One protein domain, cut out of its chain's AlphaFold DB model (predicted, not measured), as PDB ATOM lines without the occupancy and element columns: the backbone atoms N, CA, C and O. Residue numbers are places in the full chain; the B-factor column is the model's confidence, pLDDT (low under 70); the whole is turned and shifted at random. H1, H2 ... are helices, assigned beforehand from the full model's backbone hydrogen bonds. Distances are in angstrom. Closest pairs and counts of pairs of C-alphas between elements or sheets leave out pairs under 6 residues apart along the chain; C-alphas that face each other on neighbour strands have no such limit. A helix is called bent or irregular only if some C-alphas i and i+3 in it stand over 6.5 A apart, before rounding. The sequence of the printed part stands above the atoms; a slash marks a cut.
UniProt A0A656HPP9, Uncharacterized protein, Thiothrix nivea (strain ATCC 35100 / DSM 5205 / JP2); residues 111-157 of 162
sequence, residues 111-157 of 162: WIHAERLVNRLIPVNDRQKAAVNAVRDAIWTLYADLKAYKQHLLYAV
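What this domain is: This is residues 111 to 157 of the 162 residues of an uncharacterized protein of Thiothrix nivea (strain ATCC 35100 / DSM 5205 / JP2) (UniProt A0A656HPP9). A lopsided helical hairpin: the short helix H1 comes first, a loop turns the printed part round, and the long helix H2 folds back beside it and makes the longest axis. The later part of H2, within residues 144 to 157, sticks out with nothing beside it. The printed part has 47 residues, with two named helices in the order H1, H2 and no named strand, and its class is all helix. It is only just extended, close to loose, with a radius of gyration of the C-alphas of 14.5 A, and its outline is a rod spanning 49 by 19 by 5 A.

How they stand to each other: H1, residues 111 to 119, and H2, residues 126 to 156, form a helical hairpin. They touch, and their closest C-alphas, those of Val 118 and Val 132, are 6.3 A apart. H2 touches H1 with residues 132 to 143 alone. Their lines stand at a shallow tilt of 14 degrees and they run opposite ways, with their centres 12.7 A apart. In H2 every O i to N i+4 pair is within hydrogen-bond range, while in H1 3 of 5 are.

Where its parts are: H1 begins at C-alpha 111 at (44.106, 10.323, -6.571) and ends at C-alpha 119 at (47.560, 19.993, -0.356). It is irregular, with C-alphas 114 and 117 standing 7.1 A apart. A short link of 6 residues leads to H2, which begins at C-alpha 126 at (49.968, 34.750, -1.976). H2 is 43.9 A from first to last C-alpha and ends at C-alpha 156 at (33.087, 5.224, -29.723).

The domain as a whole: The two C-alphas farthest apart, those of Val 124 and Val 157, are 49.5 A from each other. Without residues 144 to 157, which stand free, the body spans 27 by 16 by 5 A. The printed part has no cut. Its mean pLDDT is 92.4, and residues 154 to 157 are under 70.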
ATOM      1  N   TRP A 111      43.962   8.903  -6.205       94.94
ATOM      2  CA  TRP A 111      44.106  10.323  -6.571       94.94
ATOM      3  C   TRP A 111      44.165  11.270  -5.365       94.94
ATOM      4  O   TRP A 111      44.885  12.264  -5.399       94.94
ATOM      5  N   ILE A 112      43.483  10.929  -4.266       95.06
ATOM      6  CA  ILE A 112      43.599  11.679  -3.006       95.06
ATOM      7  C   ILE A 112      45.031  11.592  -2.464       95.06
ATOM      8  O   ILE A 112      45.562  12.582  -1.967       95.06
ATOM      9  N   HIS A 113      45.688  10.433  -2.585       94.56
ATOM     10  CA  HIS A 113      47.090  10.290  -2.192       94.56
ATOM     11  C   HIS A 113      48.040  11.037  -3.132       94.56
ATOM     12  O   HIS A 113      49.001  11.628  -2.640       94.56
ATOM     13  N   ALA A 114      47.736  11.099  -4.430       93.00
ATOM     14  CA  ALA A 114      48.504  11.898  -5.386       93.00
ATOM     15  C   ALA A 114      48.475  13.406  -5.051       93.00
ATOM     16  O   ALA A 114      49.507  14.072  -5.099       93.00
ATOM     17  N   GLU A 115      47.321  13.949  -4.647       96.69
ATOM     18  CA  GLU A 115      47.177  15.369  -4.277       96.69
ATOM     19  C   GLU A 115      47.705  15.685  -2.861       96.69
ATOM     20  O   GLU A 115      48.133  16.810  -2.582       96.69
ATOM     21  N   ARG A 116      47.717  14.696  -1.957       95.94
ATOM     22  CA  ARG A 116      47.958  14.875  -0.513       95.94
ATOM     23  C   ARG A 116      49.203  15.690  -0.174       95.94
ATOM     24  O   ARG A 116      49.143  16.505   0.746       95.94
ATOM     25  N   LEU A 117      50.327  15.451  -0.850       94.69
ATOM     26  CA  LEU A 117      51.578  16.161  -0.555       94.69
ATOM     27  C   LEU A 117      51.499  17.638  -0.950       94.69
ATOM     28  O   LEU A 117      51.958  18.488  -0.194       94.69
ATOM     29  N   VAL A 118      50.850  17.944  -2.074       96.81
ATOM     30  CA  VAL A 118      50.640  19.319  -2.546       96.81
ATOM     31  C   VAL A 118      49.681  20.057  -1.615       96.81
ATOM     32  O   VAL A 118      49.969  21.169  -1.182       96.81
ATOM     33  N   ASN A 119      48.573  19.414  -1.242       95.25
ATOM     34  CA  ASN A 119      47.560  19.993  -0.356       95.25
ATOM     35  C   ASN A 119      48.078  20.271   1.073       95.25
ATOM     36  O   ASN A 119      47.495  21.065   1.805       95.25
ATOM     37  N   ARG A 120      49.175  19.625   1.491       96.88
ATOM     38  CA  ARG A 120      49.794  19.818   2.815       96.88
ATOM     39  C   ARG A 120      50.870  20.897   2.860       96.88
ATOM     40  O   ARG A 120      51.385  21.174   3.943       96.88
ATOM     41  N   LEU A 121      51.237  21.481   1.723       97.56
ATOM     42  CA  LEU A 121      52.188  22.586   1.702       97.56
ATOM     43  C   LEU A 121      51.604  23.784   2.461       97.56
ATOM     44  O   LEU A 121      50.435  24.125   2.294       97.56
ATOM     45  N   ILE A 122      52.430  24.428   3.287       97.38
ATOM     46  CA  ILE A 122      52.060  25.627   4.046       97.38
ATOM     47  C   ILE A 122      52.611  26.844   3.288       97.38
ATOM     48  O   ILE A 122      53.808  27.120   3.391       97.38
ATOM     49  N   PRO A 123      51.795  27.558   2.490       96.88
ATOM     50  CA  PRO A 123      52.254  28.743   1.776       96.88
ATOM     51  C   PRO A 123      52.455  29.914   2.746       96.88
ATOM     52  O   PRO A 123      51.597  30.187   3.582       96.88
ATOM     53  N   VAL A 124      53.560  30.648   2.597       97.94
ATOM     54  CA  VAL A 124      53.873  31.833   3.423       97.94
ATOM     55  C   VAL A 124      53.559  33.162   2.729       97.94
ATOM     56  O   VAL A 124      53.745  34.227   3.310       97.94
ATOM     57  N   ASN A 125      53.103  33.122   1.475       98.06
ATOM     58  CA  ASN A 125      52.669  34.294   0.715       98.06
ATOM     59  C   ASN A 125      51.655  33.918  -0.377       98.06
ATOM     60  O   ASN A 125      51.489  32.743  -0.721       98.06
ATOM     61  N   ASP A 126      51.011  34.931  -0.960       98.38
ATOM     62  CA  ASP A 126      49.968  34.750  -1.976       98.38
ATOM     63  C   ASP A 126      50.474  34.061  -3.243       98.38
ATOM     64  O   ASP A 126      49.765  33.240  -3.826       98.38
ATOM     65  N   ARG A 127      51.725  34.319  -3.645       98.25
ATOM     66  CA  ARG A 127      52.337  33.650  -4.801       98.25
ATOM     67  C   ARG A 127      52.433  32.138  -4.579       98.25
ATOM     68  O   ARG A 127      52.117  31.367  -5.480       98.25
ATOM     69  N   GLN A 128      52.859  31.704  -3.395       98.19
ATOM     70  CA  GLN A 128      52.926  30.283  -3.048       98.19
ATOM     71  C   GLN A 128      51.533  29.667  -2.917       98.19
ATOM     72  O   GLN A 128      51.320  28.555  -3.394       98.19
ATOM     73  N   LYS A 129      50.569  30.391  -2.334       98.19
ATOM     74  CA  LYS A 129      49.172  29.941  -2.257       98.19
ATOM     75  C   LYS A 129      48.588  29.705  -3.653       98.19
ATOM     76  O   LYS A 129      47.976  28.666  -3.891       98.19
ATOM     77  N   ALA A 130      48.828  30.630  -4.580       98.31
ATOM     78  CA  ALA A 130      48.416  30.492  -5.972       98.31
ATOM     79  C   ALA A 130      49.090  29.288  -6.654       98.31
ATOM     80  O   ALA A 130      48.419  28.536  -7.352       98.31
ATOM     81  N   ALA A 131      50.384  29.059  -6.403       98.06
ATOM     82  CA  ALA A 131      51.107  27.912  -6.951       98.06
ATOM     83  C   ALA A 131      50.560  26.565  -6.443       98.06
ATOM     84  O   ALA A 131      50.362  25.651  -7.240       98.06
ATOM     85  N   VAL A 132      50.270  26.448  -5.139       98.25
ATOM     86  CA  VAL A 132      49.645  25.244  -4.560       98.25
ATOM     87  C   VAL A 132      48.293  24.980  -5.218       98.25
ATOM     88  O   VAL A 132      48.051  23.866  -5.674       98.25
ATOM     89  N   ASN A 133      47.438  25.999  -5.320       97.94
ATOM     90  CA  ASN A 133      46.124  25.857  -5.951       97.94
ATOM     91  C   ASN A 133      46.237  25.452  -7.424       97.94
ATOM     92  O   ASN A 133      45.584  24.500  -7.829       97.94
ATOM     93  N   ALA A 134      47.131  26.082  -8.190       98.31
ATOM     94  CA  ALA A 134      47.328  25.755  -9.600       98.31
ATOM     95  C   ALA A 134      47.733  24.287  -9.821       98.31
ATOM     96  O   ALA A 134      47.232  23.637 -10.736       98.31
ATOM     97  N   VAL A 135      48.610  23.733  -8.974       98.06
ATOM     98  CA  VAL A 135      48.996  22.313  -9.069       98.06
ATOM     99  C   VAL A 135      47.839  21.393  -8.675       98.06
ATOM    100  O   VAL A 135      47.618  20.378  -9.334       98.06
ATOM    101  N   ARG A 136      47.077  21.737  -7.629       98.06
ATOM    102  CA  ARG A 136      45.889  20.963  -7.229       98.06
ATOM    103  C   ARG A 136      44.846  20.936  -8.345       98.06
ATOM    104  O   ARG A 136      44.349  19.862  -8.680       98.06
ATOM    105  N   ASP A 137      44.581  22.084  -8.959       98.19
ATOM    106  CA  ASP A 137      43.665  22.208 -10.092       98.19
ATOM    107  C   ASP A 137      44.150  21.374 -11.282       98.19
ATOM    108  O   ASP A 137      43.355  20.660 -11.891       98.19
ATOM    109  N   ALA A 138      45.455  21.379 -11.577       98.12
ATOM    110  CA  ALA A 138      46.028  20.555 -12.639       98.12
ATOM    111  C   ALA A 138      45.842  19.046 -12.387       98.12
ATOM    112  O   ALA A 138      45.463  18.319 -13.307       98.12
ATOM    113  N   ILE A 139      46.044  18.568 -11.149       97.38
ATOM    114  CA  ILE A 139      45.828  17.155 -10.779       97.38
ATOM    115  C   ILE A 139      44.368  16.753 -11.019       97.38
ATOM    116  O   ILE A 139      44.094  15.723 -11.642       97.38
ATOM    117  N   TRP A 140      43.420  17.559 -10.542       97.88
ATOM    118  CA  TRP A 140      41.998  17.236 -10.658       97.88
ATOM    119  C   TRP A 140      41.444  17.439 -12.069       97.88
ATOM    120  O   TRP A 140      40.555  16.686 -12.475       97.88
ATOM    121  N   THR A 141      42.002  18.381 -12.833       98.12
ATOM    122  CA  THR A 141      41.715  18.545 -14.266       98.12
ATOM    123  C   THR A 141      42.146  17.300 -15.029       98.12
ATOM    124  O   THR A 141      41.320  16.692 -15.703       98.12
ATOM    125  N   LEU A 142      43.377  16.817 -14.819       96.88
ATOM    126  CA  LEU A 142      43.845  15.571 -15.429       96.88
ATOM    127  C   LEU A 142      42.943  14.377 -15.070       96.88
ATOM    128  O   LEU A 142      42.585  13.581 -15.937       96.88
ATOM    129  N   TYR A 143      42.537  14.244 -13.804       95.56
ATOM    130  CA  TYR A 143      41.596  13.197 -13.396       95.56
ATOM    131  C   TYR A 143      40.241  13.307 -14.120       95.56
ATOM    132  O   TYR A 143      39.668  12.291 -14.529       95.56
ATOM    133  N   ALA A 144      39.711  14.523 -14.277       96.31
ATOM    134  CA  ALA A 144      38.473  14.761 -15.011       96.31
ATOM    135  C   ALA A 144      38.617  14.392 -16.496       96.31
ATOM    136  O   ALA A 144      37.764  13.668 -17.018       96.31
ATOM    137  N   ASP A 145      39.723  14.787 -17.129       96.25
ATOM    138  CA  ASP A 145      40.034  14.477 -18.526       96.25
ATOM    139  C   ASP A 145      40.148  12.965 -18.755       96.25
ATOM    140  O   ASP A 145      39.571  12.430 -19.701       96.25
ATOM    141  N   LEU A 146      40.804  12.236 -17.847       94.56
ATOM    142  CA  LEU A 146      40.900  10.774 -17.916       94.56
ATOM    143  C   LEU A 146      39.531  10.090 -17.790       94.56
ATOM    144  O   LEU A 146      39.260   9.100 -18.480       94.56
ATOM    145  N   LYS A 147      38.636  10.612 -16.941       93.25
ATOM    146  CA  LYS A 147      37.253  10.112 -16.858       93.25
ATOM    147  C   LYS A 147      36.477  10.380 -18.142       93.25
ATOM    148  O   LYS A 147      35.780   9.477 -18.609       93.25
ATOM    149  N   ALA A 148      36.600  11.582 -18.702       95.06
ATOM    150  CA  ALA A 148      35.961  11.939 -19.964       95.06
ATOM    151  C   ALA A 148      36.474  11.044 -21.101       95.06
ATOM    152  O   ALA A 148      35.679  10.436 -21.815       95.06
ATOM    153  N   TYR A 149      37.791  10.858 -21.202       93.19
ATOM    154  CA  TYR A 149      38.421   9.963 -22.171       93.19
ATOM    155  C   TYR A 149      37.878   8.529 -22.078       93.19
ATOM    156  O   TYR A 149      37.462   7.956 -23.087       93.19
ATOM    157  N   LYS A 150      37.788   7.964 -20.863       89.88
ATOM    158  CA  LYS A 150      37.196   6.633 -20.648       89.88
ATOM    159  C   LYS A 150      35.750   6.562 -21.145       89.88
ATOM    160  O   LYS A 150      35.368   5.566 -21.752       89.88
ATOM    161  N   GLN A 151      34.941   7.592 -20.898       88.81
ATOM    162  CA  GLN A 151      33.558   7.637 -21.380       88.81
ATOM    163  C   GLN A 151      33.502   7.703 -22.908       88.81
ATOM    164  O   GLN A 151      32.767   6.928 -23.512       88.81
ATOM    165  N   HIS A 152      34.316   8.550 -23.542       83.81
ATOM    166  CA  HIS A 152      34.383   8.640 -25.001       83.81
ATOM    167  C   HIS A 152      34.761   7.308 -25.656       83.81
ATOM    168  O   HIS A 152      34.109   6.911 -26.618       83.81
ATOM    169  N   LEU A 153      35.732   6.571 -25.108       77.88
ATOM    170  CA  LEU A 153      36.071   5.231 -25.601       77.88
ATOM    171  C   LEU A 153      34.895   4.247 -25.500       77.88
ATOM    172  O   LEU A 153      34.670   3.460 -26.415       77.88
ATOM    173  N   LEU A 154      34.115   4.310 -24.419       60.00
ATOM    174  CA  LEU A 154      32.953   3.437 -24.217       60.00
ATOM    175  C   LEU A 154      31.775   3.758 -25.156       60.00
ATOM    176  O   LEU A 154      30.943   2.883 -25.389       60.00
ATOM    177  N   TYR A 155      31.705   4.977 -25.701       59.22
ATOM    178  CA  TYR A 155      30.691   5.383 -26.684       59.22
ATOM    179  C   TYR A 155      31.178   5.329 -28.142       59.22
ATOM    180  O   TYR A 155      30.349   5.323 -29.049       59.22
ATOM    181  N   ALA A 156      32.493   5.275 -28.383       59.41
ATOM    182  CA  ALA A 156      33.087   5.224 -29.723       59.41
ATOM    183  C   ALA A 156      33.325   3.795 -30.251       59.41
ATOM    184  O   ALA A 156      33.512   3.619 -31.454       59.41
ATOM    185  N   VAL A 157      33.303   2.772 -29.389       53.25
ATOM    186  CA  VAL A 157      33.413   1.362 -29.799       53.25
ATOM    187  C   VAL A 157      32.009   0.742 -29.871       53.25
ATOM    188  O   VAL A 157      31.328   0.674 -28.844       53.25
TER     189      VAL A 157